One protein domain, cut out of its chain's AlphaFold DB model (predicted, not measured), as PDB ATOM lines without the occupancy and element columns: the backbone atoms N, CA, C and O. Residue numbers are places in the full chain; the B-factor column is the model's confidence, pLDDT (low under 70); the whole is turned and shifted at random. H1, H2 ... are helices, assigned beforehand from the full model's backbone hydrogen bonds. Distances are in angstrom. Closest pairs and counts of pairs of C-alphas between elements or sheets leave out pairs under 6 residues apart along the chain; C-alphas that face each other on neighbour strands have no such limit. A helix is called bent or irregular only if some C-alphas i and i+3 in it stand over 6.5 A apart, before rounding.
ATOM      1  N   GLU A   9     -14.918  49.062 -53.574       97.25
ATOM      2  CA  GLU A   9     -15.805  48.112 -54.252       97.25
ATOM      3  C   GLU A   9     -15.439  46.651 -53.946       97.25
ATOM      4  O   GLU A   9     -16.315  45.788 -53.886       97.25
ATOM      5  N   MET A  10     -14.152  46.369 -53.700       96.69
ATOM      6  CA  MET A  10     -13.705  45.049 -53.246       96.69
ATOM      7  C   MET A  10     -14.162  44.788 -51.810       96.69
ATOM      8  O   MET A  10     -14.621  43.687 -51.511       96.69
ATOM      9  N   GLU A  11     -14.099  45.807 -50.942       95.19
ATOM     10  CA  GLU A  11     -14.645  45.722 -49.578       95.19
ATOM     11  C   GLU A  11     -16.139  45.419 -49.624       95.19
ATOM     12  O   GLU A  11     -16.609  44.536 -48.907       95.19
ATOM     13  N   ALA A  12     -16.872  46.086 -50.519       97.00
ATOM     14  CA  ALA A  12     -18.293  45.848 -50.694       97.00
ATOM     15  C   ALA A  12     -18.599  44.413 -51.139       97.00
ATOM     16  O   ALA A  12     -19.465  43.766 -50.551       97.00
ATOM     17  N   ALA A  13     -17.874  43.889 -52.131       97.88
ATOM     18  CA  ALA A  13     -18.052  42.513 -52.593       97.88
ATOM     19  C   ALA A  13     -17.783  41.484 -51.480       97.88
ATOM     20  O   ALA A  13     -18.557  40.542 -51.312       97.88
ATOM     21  N   VAL A  14     -16.728  41.678 -50.682       95.62
ATOM     22  CA  VAL A  14     -16.397  40.775 -49.566       95.62
ATOM     23  C   VAL A  14     -17.404  40.899 -48.420       95.62
ATOM     24  O   VAL A  14     -17.785  39.884 -47.835       95.62
ATOM     25  N   ALA A  15     -17.882  42.109 -48.121       95.69
ATOM     26  CA  ALA A  15     -18.923  42.329 -47.120       95.69
ATOM     27  C   ALA A  15     -20.247  41.662 -47.521       95.69
ATOM     28  O   ALA A  15     -20.870  40.998 -46.691       95.69
ATOM     29  N   LEU A  16     -20.656  41.780 -48.790       97.94
ATOM     30  CA  LEU A  16     -21.823  41.067 -49.315       97.94
ATOM     31  C   LEU A  16     -21.616  39.555 -49.238       97.94
ATOM     32  O   LEU A  16     -22.455  38.870 -48.661       97.94
ATOM     33  N   TRP A  17     -20.480  39.043 -49.731       97.56
ATOM     34  CA  TRP A  17     -20.143  37.620 -49.652       97.56
ATOM     35  C   TRP A  17     -20.285  37.082 -48.229       97.56
ATOM     36  O   TRP A  17     -20.993  36.101 -48.026       97.56
ATOM     37  N   GLY A  18     -19.685  37.752 -47.240       95.38
ATOM     38  CA  GLY A  18     -19.723  37.331 -45.838       95.38
ATOM     39  C   GLY A  18     -21.126  37.253 -45.226       95.38
ATOM     40  O   GLY A  18     -21.302  36.550 -44.234       95.38
ATOM     41  N   ASN A  19     -22.115  37.924 -45.821       97.06
ATOM     42  CA  ASN A  19     -23.507  37.911 -45.370       97.06
ATOM     43  C   ASN A  19     -24.413  36.961 -46.174       97.06
ATOM     44  O   ASN A  19     -25.570  36.777 -45.802       97.06
ATOM     45  N   THR A  20     -23.908  36.344 -47.246       97.69
ATOM     46  CA  THR A  20     -24.632  35.305 -48.004       97.69
ATOM     47  C   THR A  20     -24.653  33.972 -47.256       97.69
ATOM     48  O   THR A  20     -23.800  33.703 -46.407       97.69
ATOM     49  N   SER A  21     -25.571  33.078 -47.626       97.44
ATOM     50  CA  SER A  21     -25.626  31.719 -47.071       97.44
ATOM     51  C   SER A  21     -24.353  30.916 -47.356       97.44
ATOM     52  O   SER A  21     -23.871  30.191 -46.486       97.44
ATOM     53  N   LEU A  22     -23.765  31.073 -48.550       96.62
ATOM     54  CA  LEU A  22     -22.496  30.422 -48.895       96.62
ATOM     55  C   LEU A  22     -21.320  31.011 -48.109       96.62
ATOM     56  O   LEU A  22     -20.479  30.262 -47.617       96.62
ATOM     57  N   GLY A  23     -21.269  32.332 -47.938       96.00
ATOM     58  CA  GLY A  23     -20.237  32.973 -47.126       96.00
ATOM     59  C   GLY A  23     -20.289  32.537 -45.665       96.00
ATOM     60  O   GLY A  23     -19.249  32.208 -45.090       96.00
ATOM     61  N   LEU A  24     -21.490  32.449 -45.085       95.56
ATOM     62  CA  LEU A  24     -21.683  31.952 -43.722       95.56
ATOM     63  C   LEU A  24     -21.335  30.467 -43.585       95.56
ATOM     64  O   LEU A  24     -20.687  30.099 -42.609       95.56
ATOM     65  N   LEU A  25     -21.669  29.628 -44.572       95.44
ATOM     66  CA  LEU A  25     -21.201  28.239 -44.625       95.44
ATOM     67  C   LEU A  25     -19.667  28.173 -44.598       95.44
ATOM     68  O   LEU A  25     -19.099  27.448 -43.784       95.44
ATOM     69  N   MET A  26     -18.992  28.938 -45.459       95.00
ATOM     70  CA  MET A  26     -17.527  28.932 -45.545       95.00
ATOM     71  C   MET A  26     -16.871  29.454 -44.268       95.00
ATOM     72  O   MET A  26     -15.857  28.904 -43.831       95.00
ATOM     73  N   HIS A  27     -17.449  30.489 -43.653       93.19
ATOM     74  CA  HIS A  27     -17.047  30.954 -42.331       93.19
ATOM     75  C   HIS A  27     -17.199  29.841 -41.299       93.19
ATOM     76  O   HIS A  27     -16.235  29.505 -40.612       93.19
ATOM     77  N   TRP A  28     -18.384  29.235 -41.219       93.75
ATOM     78  CA  TRP A  28     -18.677  28.219 -40.223       93.75
ATOM     79  C   TRP A  28     -17.784  26.995 -40.378       93.75
ATOM     80  O   TRP A  28     -17.244  26.511 -39.388       93.75
ATOM     81  N   TRP A  29     -17.555  26.531 -41.607       92.06
ATOM     82  CA  TRP A  29     -16.661  25.414 -41.910       92.06
ATOM     83  C   TRP A  29     -15.267  25.615 -41.303       92.06
ATOM     84  O   TRP A  29     -14.727  24.712 -40.668       92.06
ATOM     85  N   PRO A  54     -12.033  39.105 -54.402       94.56
ATOM     86  CA  PRO A  54     -12.585  40.264 -55.089       94.56
ATOM     87  C   PRO A  54     -11.653  40.796 -56.188       94.56
ATOM     88  O   PRO A  54     -12.099  41.595 -57.011       94.56
ATOM     89  N   ALA A  55     -10.382  40.374 -56.235       94.69
ATOM     90  CA  ALA A  55      -9.462  40.739 -57.311       94.69
ATOM     91  C   ALA A  55      -9.818  40.054 -58.640       94.69
ATOM     92  O   ALA A  55      -9.476  40.573 -59.702       94.69
ATOM     93  N   MET A  56     -10.541  38.932 -58.577       95.88
ATOM     94  CA  MET A  56     -10.998  38.176 -59.746       95.88
ATOM     95  C   MET A  56     -12.339  38.670 -60.303       95.88
ATOM     96  O   MET A  56     -12.777  38.206 -61.354       95.88
ATOM     97  N   LEU A  57     -13.004  39.606 -59.620       97.56
ATOM     98  CA  LEU A  57     -14.255  40.181 -60.095       97.56
ATOM     99  C   LEU A  57     -14.005  41.223 -61.185       97.56
ATOM    100  O   LEU A  57     -13.104  42.059 -61.097       97.56
ATOM    101  N   SER A  58     -14.864  41.215 -62.201       97.94
ATOM    102  CA  SER A  58     -14.863  42.264 -63.220       97.94
ATOM    103  C   SER A  58     -15.223  43.628 -62.619       97.94
ATOM    104  O   SER A  58     -15.918  43.728 -61.605       97.94
ATOM    105  N   ALA A  59     -14.819  44.710 -63.291       97.94
ATOM    106  CA  ALA A  59     -15.177  46.070 -62.876       97.94
ATOM    107  C   ALA A  59     -16.702  46.273 -62.773       97.94
ATOM    108  O   ALA A  59     -17.176  46.973 -61.881       97.94
ATOM    109  N   VAL A  60     -17.474  45.623 -63.653       98.31
ATOM    110  CA  VAL A  60     -18.944  45.658 -63.622       98.31
ATOM    111  C   VAL A  60     -19.472  45.012 -62.340       98.31
ATOM    112  O   VAL A  60     -20.262  45.635 -61.635       98.31
ATOM    113  N   GLN A  61     -18.986  43.817 -61.991       98.56
ATOM    114  CA  GLN A  61     -19.398  43.112 -60.773       98.56
ATOM    115  C   GLN A  61     -19.024  43.882 -59.505       98.56
ATOM    116  O   GLN A  61     -19.826  43.963 -58.575       98.56
ATOM    117  N   LEU A  62     -17.836  44.489 -59.467       98.56
ATOM    118  CA  LEU A  62     -17.391  45.321 -58.346       98.56
ATOM    119  C   LEU A  62     -18.303  46.541 -58.151       98.56
ATOM    120  O   LEU A  62     -18.798  46.775 -57.048       98.56
ATOM    121  N   ASN A  63     -18.611  47.268 -59.227       98.44
ATOM    122  CA  ASN A  63     -19.510  48.423 -59.163       98.44
ATOM    123  C   ASN A  63     -20.936  48.024 -58.750       98.44
ATOM    124  O   ASN A  63     -21.559  48.696 -57.927       98.44
ATOM    125  N   GLN A  64     -21.446  46.909 -59.280       98.62
ATOM    126  CA  GLN A  64     -22.743  46.361 -58.877       98.62
ATOM    127  C   GLN A  64     -22.754  45.948 -57.402       98.62
ATOM    128  O   GLN A  64     -23.738  46.195 -56.710       98.62
ATOM    129  N   SER A  65     -21.653  45.385 -56.899       98.56
ATOM    130  CA  SER A  65     -21.494  45.020 -55.486       98.56
ATOM    131  C   SER A  65     -21.549  46.251 -54.584       98.56
ATOM    132  O   SER A  65     -22.297  46.275 -53.610       98.56
ATOM    133  N   ALA A  66     -20.825  47.317 -54.935       98.44
ATOM    134  CA  ALA A  66     -20.862  48.572 -54.189       98.44
ATOM    135  C   ALA A  66     -22.270  49.193 -54.165       98.44
ATOM    136  O   ALA A  66     -22.753  49.610 -53.108       98.44
ATOM    137  N   ALA A  67     -22.963  49.199 -55.308       98.56
ATOM    138  CA  ALA A  67     -24.336  49.686 -55.398       98.56
ATOM    139  C   ALA A  67     -25.318  48.830 -54.576       98.56
ATOM    140  O   ALA A  67     -26.173  49.376 -53.874       98.56
ATOM    141  N   LEU A  68     -25.183  47.500 -54.627       98.62
ATOM    142  CA  LEU A  68     -26.025  46.576 -53.869       98.62
ATOM    143  C   LEU A  68     -25.817  46.733 -52.361       98.62
ATOM    144  O   LEU A  68     -26.803  46.792 -51.626       98.62
ATOM    145  N   LEU A  69     -24.568  46.866 -51.903       98.25
ATOM    146  CA  LEU A  69     -24.277  47.099 -50.489       98.25
ATOM    147  C   LEU A  69     -24.895  48.412 -50.009       98.25
ATOM    148  O   LEU A  69     -25.586  48.412 -48.997       98.25
ATOM    149  N   LYS A  70     -24.732  49.506 -50.763       98.06
ATOM    150  CA  LYS A  70     -25.355  50.795 -50.427       98.06
ATOM    151  C   LYS A  70     -26.884  50.702 -50.354       98.06
ATOM    152  O   LYS A  70     -27.496  51.359 -49.525       98.06
ATOM    153  N   LYS A  71     -27.510  49.900 -51.220       98.06
ATOM    154  CA  LYS A  71     -28.968  49.706 -51.229       98.06
ATOM    155  C   LYS A  71     -29.466  48.884 -50.035       98.06
ATOM    156  O   LYS A  71     -30.616  49.047 -49.639       98.06
ATOM    157  N   ARG A  72     -28.648  47.965 -49.513       97.00
ATOM    158  CA  ARG A  72     -29.061  46.981 -48.497       97.00
ATOM    159  C   ARG A  72     -28.421  47.190 -47.122       97.00
ATOM    160  O   ARG A  72     -28.721  46.410 -46.226       97.00
ATOM    161  N   SER A  73     -27.579  48.209 -46.935       95.19
ATOM    162  CA  SER A  73     -26.826  48.432 -45.688       95.19
ATOM    163  C   SER A  73     -27.708  48.606 -44.454       95.19
ATOM    164  O   SER A  73     -27.284  48.252 -43.358       95.19
ATOM    165  N   ASP A  74     -28.929  49.108 -44.643       95.81
ATOM    166  CA  ASP A  74     -29.870  49.402 -43.557       95.81
ATOM    167  C   ASP A  74     -30.906  48.285 -43.346       95.81
ATOM    168  O   ASP A  74     -31.812  48.419 -42.524       95.81
ATOM    169  N   ILE A  75     -30.805  47.180 -44.094       97.06
ATOM    170  CA  ILE A  75     -31.723  46.047 -43.965       97.06
ATOM    171  C   ILE A  75     -31.199  45.123 -42.859       97.06
ATOM    172  O   ILE A  75     -30.128  44.532 -43.022       97.06
ATOM    173  N   PRO A  76     -31.937  44.951 -41.747       96.69
ATOM    174  CA  PRO A  76     -31.525  44.029 -40.702       96.69
ATOM    175  C   PRO A  76     -31.590  42.584 -41.208       96.69
ATOM    176  O   PRO A  76     -32.536  42.188 -41.887       96.69
ATOM    177  N   MET A  77     -30.584  41.795 -40.840       97.19
ATOM    178  CA  MET A  77     -30.557  40.346 -41.045       97.19
ATOM    179  C   MET A  77     -30.674  39.632 -39.708       97.19
ATOM    180  O   MET A  77     -30.257  40.158 -38.672       97.19
ATOM    181  N   LEU A  78     -31.217  38.421 -39.739       96.25
ATOM    182  CA  LEU A  78     -31.371  37.616 -38.540       96.25
ATOM    183  C   LEU A  78     -30.036  36.972 -38.140       96.25
ATOM    184  O   LEU A  78     -29.136  36.791 -38.977       96.25
ATOM    185  N   PRO A  79     -29.881  36.606 -36.856       94.00
ATOM    186  CA  PRO A  79     -28.743  35.830 -36.387       94.00
ATOM    187  C   PRO A  79     -28.534  34.540 -37.192       94.00
ATOM    188  O   PRO A  79     -29.449  34.003 -37.812       94.00
ATOM    189  N   PHE A  80     -27.314  33.999 -37.161       93.19
ATOM    190  CA  PHE A  80     -26.976  32.816 -37.959       93.19
ATOM    191  C   PHE A  80     -27.798  31.565 -37.586       93.19
ATOM    192  O   PHE A  80     -28.087  30.751 -38.454       93.19
ATOM    193  N   ASN A  81     -28.237  31.434 -36.331       93.44
ATOM    194  CA  ASN A  81     -29.125  30.348 -35.892       93.44
ATOM    195  C   ASN A  81     -30.559  30.441 -36.446       93.44
ATOM    196  O   ASN A  81     -31.288  29.464 -36.352       93.44
ATOM    197  N   GLU A  82     -30.951  31.585 -37.009       95.88
ATOM    198  CA  GLU A  82     -32.264  31.844 -37.628       95.88
ATOM    199  C   GLU A  82     -32.130  32.020 -39.150       95.88
ATOM    200  O   GLU A  82     -32.955  32.650 -39.812       95.88
ATOM    201  N   ILE A  83     -31.038  31.508 -39.727       96.38
ATOM    202  CA  ILE A  83     -30.744  31.677 -41.149       96.38
ATOM    203  C   ILE A  83     -31.821  31.073 -42.058       96.38
ATOM    204  O   ILE A  83     -32.017  31.558 -43.167       96.38
ATOM    205  N   ASP A  84     -32.521  30.037 -41.611       96.69
ATOM    206  CA  ASP A  84     -33.575  29.355 -42.355       96.69
ATOM    207  C   ASP A  84     -34.811  30.228 -42.601       96.69
ATOM    208  O   ASP A  84     -35.417  30.143 -43.669       96.69
ATOM    209  N   VAL A  85     -35.137  31.116 -41.662       96.44
ATOM    210  CA  VAL A  85     -36.270  32.050 -41.760       96.44
ATOM    211  C   VAL A  85     -35.864  33.464 -42.198       96.44
ATOM    212  O   VAL A  85     -36.723  34.335 -42.381       96.44
ATOM    213  N   ASP A  86     -34.570  33.706 -42.424       97.25
ATOM    214  CA  ASP A  86     -34.030  35.001 -42.845       97.25
ATOM    215  C   ASP A  86     -34.308  35.298 -44.331       97.25
ATOM    216  O   ASP A  86     -33.505  35.024 -45.233       97.25
ATOM    217  N   LYS A  87     -35.461  35.924 -44.587       96.94
ATOM    218  CA  LYS A  87     -35.856  36.387 -45.928       96.94
ATOM    219  C   LYS A  87     -34.882  37.416 -46.506       96.94
ATOM    220  O   LYS A  87     -34.598  37.374 -47.700       96.94
ATOM    221  N   ALA A  88     -34.340  38.311 -45.675       97.75
ATOM    222  CA  ALA A  88     -33.412  39.343 -46.130       97.75
ATOM    223  C   ALA A  88     -32.099  38.731 -46.640       97.75
ATOM    224  O   ALA A  88     -31.509  39.238 -47.602       97.75
ATOM    225  N   ARG A  89     -31.661  37.621 -46.039       97.50
ATOM    226  CA  ARG A  89     -30.511  36.854 -46.519       97.50
ATOM    227  C   ARG A  89     -30.816  36.065 -47.788       97.50
ATOM    228  O   ARG A  89     -29.993  36.082 -48.697       97.50
ATOM    229  N   ALA A  90     -31.995  35.453 -47.905       97.12
ATOM    230  CA  ALA A  90     -32.403  34.778 -49.142       97.12
ATOM    231  C   ALA A  90     -32.446  35.741 -50.347       97.12
ATOM    232  O   ALA A  90     -31.946  35.420 -51.424       97.12
ATOM    233  N   GLU A  91     -32.962  36.956 -50.156       97.56
ATOM    234  CA  GLU A  91     -32.925  38.007 -51.179       97.56
ATOM    235  C   GLU A  91     -31.500  38.475 -51.508       97.56
ATOM    236  O   GLU A  91     -31.204  38.786 -52.663       97.56
ATOM    237  N   LEU A  92     -30.610  38.556 -50.508       98.19
ATOM    238  CA  LEU A  92     -29.199  38.865 -50.751       98.19
ATOM    239  C   LEU A  92     -28.544  37.761 -51.589       98.19
ATOM    240  O   LEU A  92     -27.810  38.079 -52.523       98.19
ATOM    241  N   ASP A  93     -28.811  36.491 -51.279       97.88
ATOM    242  CA  ASP A  93     -28.301  35.361 -52.052       97.88
ATOM    243  C   ASP A  93     -28.717  35.488 -53.525       97.88
ATOM    244  O   ASP A  93     -27.870  35.407 -54.412       97.88
ATOM    245  N   GLU A  94     -29.993  35.765 -53.805       97.69
ATOM    246  CA  GLU A  94     -30.461  35.958 -55.181       97.69
ATOM    247  C   GLU A  94     -29.806  37.180 -55.849       97.69
ATOM    248  O   GLU A  94     -29.280  37.081 -56.960       97.69
ATOM    249  N   ALA A  95     -29.765  38.327 -55.167       98.25
ATOM    250  CA  ALA A  95     -29.221  39.558 -55.737       98.25
ATOM    251  C   ALA A  95     -27.711  39.483 -56.011       98.25
ATOM    252  O   ALA A  95     -27.245  39.976 -57.039       98.25
ATOM    253  N   PHE A  96     -26.938  38.886 -55.102       98.50
ATOM    254  CA  PHE A  96     -25.480  38.862 -55.185       98.50
ATOM    255  C   PHE A  96     -24.950  37.581 -55.831       98.50
ATOM    256  O   PHE A  96     -24.228  37.660 -56.824       98.50
ATOM    257  N   LEU A  97     -25.312  36.399 -55.318       97.94
ATOM    258  CA  LEU A  97     -24.774  35.135 -55.832       97.94
ATOM    259  C   LEU A  97     -25.246  34.882 -57.265       97.94
ATOM    260  O   LEU A  97     -24.445  34.526 -58.127       97.94
ATOM    261  N   ILE A  98     -26.534  35.096 -57.534       97.38
ATOM    262  CA  ILE A  98     -27.098  34.867 -58.867       97.38
ATOM    263  C   ILE A  98     -26.909  36.112 -59.735       97.38
ATOM    264  O   ILE A  98     -26.340  36.026 -60.819       97.38
ATOM    265  N   GLY A  99     -27.347  37.277 -59.250       97.88
ATOM    266  CA  GLY A  99     -27.359  38.511 -60.040       97.88
ATOM    267  C   GLY A  99     -25.980  39.078 -60.393       97.88
ATOM    268  O   GLY A  99     -25.830  39.646 -61.473       97.88
ATOM    269  N   ILE A 100     -24.978  38.928 -59.518       98.19
ATOM    270  CA  ILE A 100     -23.638  39.512 -59.711       98.19
ATOM    271  C   ILE A 100     -22.596  38.426 -59.990       98.19
ATOM    272  O   ILE A 100     -21.831  38.539 -60.947       98.19
ATOM    273  N   LEU A 101     -22.556  37.362 -59.187       97.69
ATOM    274  CA  LEU A 101     -21.572  36.287 -59.366       97.69
ATOM    275  C   LEU A 101     -21.970  35.267 -60.443       97.69
ATOM    276  O   LEU A 101     -21.170  34.387 -60.754       97.69
ATOM    277  N   ALA A 102     -23.168  35.392 -61.025       96.56
ATOM    278  CA  ALA A 102     -23.683  34.507 -62.069       96.56
ATOM    279  C   ALA A 102     -23.693  33.017 -61.671       96.56
ATOM    280  O   ALA A 102     -23.574  32.132 -62.522       96.56
ATOM    281  N   ILE A 103     -23.860  32.723 -60.377       95.25
ATOM    282  CA  ILE A 103     -24.089  31.356 -59.904       95.25
ATOM    283  C   ILE A 103     -25.432  30.856 -60.478       95.25
ATOM    284  O   ILE A 103     -26.371  31.646 -60.610       95.25
ATOM    285  N   PRO A 104     -25.570  29.564 -60.841       96.31
ATOM    286  CA  PRO A 104     -26.792  29.054 -61.456       96.31
ATOM    287  C   PRO A 104     -28.057  29.331 -60.632       96.31
ATOM    288  O   PRO A 104     -28.178  28.893 -59.486       96.31
ATOM    289  N   LYS A 105     -29.051  29.985 -61.254       94.88
ATOM    290  CA  LYS A 105     -30.328  30.360 -60.613       94.88
ATOM    291  C   LYS A 105     -31.078  29.176 -59.993       94.88
ATOM    292  O   LYS A 105     -31.804  29.364 -59.024       94.88
ATOM    293  N   VAL A 106     -30.882  27.961 -60.513       94.38
ATOM    294  CA  VAL A 106     -31.486  26.730 -59.972       94.38
ATOM    295  C   VAL A 106     -31.199  26.534 -58.477       94.38
ATOM    296  O   VAL A 106     -32.025  25.973 -57.768       94.38
ATOM    297  N   LEU A 107     -30.079  27.058 -57.964       92.38
ATOM    298  CA  LEU A 107     -29.741  26.952 -56.543       92.38
ATOM    299  C   LEU A 107     -30.638  27.810 -55.636       92.38
ATOM    300  O   LEU A 107     -30.797  27.470 -54.467       92.38
ATOM    301  N   ALA A 108     -31.200  28.904 -56.158       91.75
ATOM    302  CA  ALA A 108     -32.011  29.873 -55.416       91.75
ATOM    303  C   ALA A 108     -33.525  29.718 -55.652       91.75
ATOM    304  O   ALA A 108     -34.304  30.529 -55.159       91.75
ATOM    305  N   GLN A 109     -33.957  28.713 -56.420       92.38
ATOM    306  CA  GLN A 109     -35.383  28.439 -56.603       92.38
ATOM    307  C   GLN A 109     -36.036  28.013 -55.275       92.38
ATOM    308  O   GLN A 109     -35.335  27.475 -54.416       92.38
ATOM    309  N   PRO A 110     -37.357  28.211 -55.102       91.12
ATOM    310  CA  PRO A 110     -38.081  27.679 -53.948       91.12
ATOM    311  C   PRO A 110     -37.870  26.166 -53.804       91.12
ATOM    312  O   PRO A 110     -37.984  25.430 -54.786       91.12
ATOM    313  N   GLY A 111     -37.525  25.707 -52.602       91.31
ATOM    314  CA  GLY A 111     -37.123  24.324 -52.325       91.31
ATOM    315  C   GLY A 111     -35.742  23.935 -52.875       91.31
ATOM    316  O   GLY A 111     -35.368  22.762 -52.841       91.31
ATOM    317  N   GLY A 112     -34.982  24.895 -53.403       93.06
ATOM    318  CA  GLY A 112     -33.665  24.694 -53.997       93.06
ATOM    319  C   GLY A 112     -32.540  24.535 -52.974       93.06
ATOM    320  O   GLY A 112     -32.724  24.607 -51.756       93.06
ATOM    321  N   SER A 113     -31.323  24.342 -53.483       96.19
ATOM    322  CA  SER A 113     -30.155  23.998 -52.665       96.19
ATOM    323  C   SER A 113     -29.788  25.052 -51.619       96.19
ATOM    324  O   SER A 113     -29.327  24.684 -50.541       96.19
ATOM    325  N   LEU A 114     -29.970  26.347 -51.903       97.06
ATOM    326  CA  LEU A 114     -29.677  27.402 -50.926       97.06
ATOM    327  C   LEU A 114     -30.691  27.414 -49.782       97.06
ATOM    328  O   LEU A 114     -30.302  27.619 -48.640       97.06
ATOM    329  N   GLU A 115     -31.967  27.145 -50.056       97.12
ATOM    330  CA  GLU A 115     -32.983  27.016 -49.007       97.12
ATOM    331  C   GLU A 115     -32.702  25.806 -48.117       97.12
ATOM    332  O   GLU A 115     -32.610  25.941 -46.896       97.12
ATOM    333  N   LEU A 116     -32.431  24.650 -48.731       97.69
ATOM    334  CA  LEU A 116     -32.025  23.447 -48.006       97.69
ATOM    335  C   LEU A 116     -30.761  23.678 -47.165       97.69
ATOM    336  O   LEU A 116     -30.675  23.194 -46.036       97.69
ATOM    337  N   LEU A 117     -29.779  24.410 -47.698       97.75
ATOM    338  CA  LEU A 117     -28.564  24.763 -46.970       97.75
ATOM    339  C   LEU A 117     -28.884  25.586 -45.720       97.75
ATOM    340  O   LEU A 117     -28.375  25.264 -44.650       97.75
ATOM    341  N   ARG A 118     -29.721  26.623 -45.837       97.38
ATOM    342  CA  ARG A 118     -30.098  27.462 -44.692       97.38
ATOM    343  C   ARG A 118     -30.806  26.642 -43.612       97.38
ATOM    344  O   ARG A 118     -30.397  26.719 -42.459       97.38
ATOM    345  N   HIS A 119     -31.753  25.775 -43.982       96.75
ATOM    346  CA  HIS A 119     -32.381  24.844 -43.033       96.75
ATOM    347  C   HIS A 119     -31.355  23.960 -42.321       96.75
ATOM    348  O   HIS A 119     -31.320  23.912 -41.095       96.75
ATOM    349  N   LYS A 120     -30.450  23.322 -43.074       96.69
ATOM    350  CA  LYS A 120     -29.410  22.462 -42.490       96.69
ATOM    351  C   LYS A 120     -28.462  23.222 -41.562       96.69
ATOM    352  O   LYS A 120     -28.038  22.665 -40.558       96.69
ATOM    353  N   LEU A 121     -28.118  24.466 -41.890       95.56
ATOM    354  CA  LEU A 121     -27.268  25.306 -41.045       95.56
ATOM    355  C   LEU A 121     -27.982  25.748 -39.765       95.56
ATOM    356  O   LEU A 121     -27.354  25.751 -38.714       95.56
ATOM    357  N   ALA A 122     -29.271  26.082 -39.822       94.94
ATOM    358  CA  ALA A 122     -30.058  26.400 -38.627       94.94
ATOM    359  C   ALA A 122     -30.270  25.167 -37.722       94.94
ATOM    360  O   ALA A 122     -30.294  25.280 -36.494       94.94
ATOM    361  N   ASP A 123     -30.380  23.980 -38.325       93.56
ATOM    362  CA  ASP A 123     -30.510  22.698 -37.624       93.56
ATOM    363  C   ASP A 123     -29.189  22.182 -37.031       93.56
ATOM    364  O   ASP A 123     -29.205  21.325 -36.146       93.56
ATOM    365  N   GLU A 124     -28.044  22.690 -37.491       93.19
ATOM    366  CA  GLU A 124     -26.727  22.239 -37.052       93.19
ATOM    367  C   GLU A 124     -26.513  22.550 -35.552       93.19
ATOM    368  O   GLU A 124     -26.471  23.727 -35.169       93.19
ATOM    369  N   PRO A 125     -26.312  21.539 -34.676       91.75
ATOM    370  CA  PRO A 125     -26.210  21.747 -33.228       91.75
ATOM    371  C   PRO A 125     -25.128  22.748 -32.829       91.75
ATOM    372  O   PRO A 125     -25.310  23.527 -31.888       91.75
ATOM    373  N   SER A 126     -24.009  22.754 -33.560       91.06
ATOM    374  CA  SER A 126     -22.924  23.697 -33.311       91.06
ATOM    375  C   SER A 126     -23.302  25.151 -33.631       91.06
ATOM    376  O   SER A 126     -22.794  26.048 -32.957       91.06
ATOM    377  N   VAL A 127     -24.190  25.400 -34.606       91.19
ATOM    378  CA  VAL A 127     -24.710  26.737 -34.966       91.19
ATOM    379  C   VAL A 127     -25.805  27.168 -33.993       91.19
ATOM    380  O   VAL A 127     -25.764  28.278 -33.461       91.19
ATOM    381  N   TYR A 128     -26.757  26.272 -33.728       87.38
ATOM    382  CA  TYR A 128     -27.878  26.481 -32.812       87.38
ATOM    383  C   TYR A 128     -27.400  26.838 -31.398       87.38
ATOM    384  O   TYR A 128     -27.910  27.758 -30.755       87.38
ATOM    385  N   GLY A 129     -26.385  26.127 -30.900       85.44
ATOM    386  CA  GLY A 129     -25.698  26.488 -29.665       85.44
ATOM    387  C   GLY A 129     -26.546  26.460 -28.392       85.44
ATOM    388  O   GLY A 129     -26.147  27.053 -27.394       85.44
TER     389      GLY A 129
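AT A GLANCE: This is residues 9 to 29 and 54 to 129 of the 133 residues of an uncharacterized protein of Sphingorhabdus sp. JK6 (UniProt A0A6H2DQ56). The domain is an elongated body of crossed helices, with H4 running through its middle; H1 and H3 pack steeply across each other toward one end, H2 and H6 meet toward the other, and the small helix H7 makes the tip beyond H6. The short helix H5 sits at one end of H4 and turns the printed part into H6, while residues 73 to 86, with no named element, run along the outside from H3 to H4. The printed part has 97 residues with seven named helices, H1 to H7 in order along the chain, and no named strand; its class is all helix. It is compact, with a radius of gyration of the C-alphas of 13.2 A, and spans 39 by 26 by 23 A along its three main axes.

HOW THE PARTS SIT: H1, residues 9 to 19, touches H3, residues 59 to 72, at a steep tilt of 56 degrees, the same way; the closest C-alphas are those of Glu 9 and Ala 66, 5.1 A apart. H1 and H2, residues 21 to 29, only just touch, with 3 pairs of C-alphas within 8 A, and only at the corner by their tight link; their lines are about perpendicular at 74 degrees, and the closest C-alphas, of Trp 17 and Gly 23, are 5.3 A apart. H4, residues 87 to 98, is the hub, touching H1, H2, H3 and H5, residues 105 to 108. It touches H1 at a steep tilt of 49 degrees, opposite ways, closest at the C-alphas of Asn 19 and Arg 89, 7.2 A apart. H3 and H4 form a helical hairpin at a shallow tilt of 9 degrees, opposite ways, but only just touch, with 3 pairs of C-alphas within 8 A; H3 touches H4 with residues 65 to 68 alone, H4 touches H3 with residues 95 to 96 alone, and the C-alphas of Ser 65 and Phe 96 are closest at 7.3 A. H2 and H4 also only just touch, with 3 pairs, H4 with residues 89 to 93 alone; they are about perpendicular at 85 degrees, with the C-alphas of Ser 21 and Asp 93 closest at 6.7 A. H4 and H5 are closest at the C-alphas of Ile 98 and Lys 105, 5.8 A apart. H6, residues 113 to 123, touches H5 only at the corner, closest at the C-alphas of Leu 107 and Ser 113, 4.9 A apart. H6 touches H2 at a steep tilt of 45 degrees, the same way, closest at the C-alphas of Ser 21 and Arg 118, 6.6 A apart. H7, residues 125 to 128, touches no helix; it is close to H6 but not clearly touching, with the C-alphas of Ala 122 and Tyr 128 closest at 6.2 A. In H1, H2, H3, H4 and H6 every O i to N i+4 pair is within hydrogen-bond range; H5 and H7 are too short for such a pair, and the single O i to N i+3 pair is within range in H5 but not in H7.

IN THESE COORDINATES: H1 begins at C-alpha 9, (-15.805, 48.112, -54.252), and measures 15.6 A from first to last C-alpha; H2 measures 12.1 A. H3, the longest with 14 residues, runs 20.0 A from C-alpha 59 at (-15.177, 46.070, -62.876). H4 measures 15.7 A and is neither bent nor irregular, but only just: C-alphas 95 and 98 are 6.0 A apart. H6 measures 15.1 A, while H5 and H7 have four residues each; H7 ends at C-alpha 128, (-27.878, 26.481, -32.812).

THE WHOLE: The two C-alphas farthest apart, of Ala 59 and Gly 129, are 40.0 A apart. Residues 30 to 53 are not printed, and C-alphas 29 and 54 stand 20.3 A apart across this cut. The link from H3 to H4, 14 residues, is long. Mean pLDDT of the printed part is 96.0, and no printed residue is under 70.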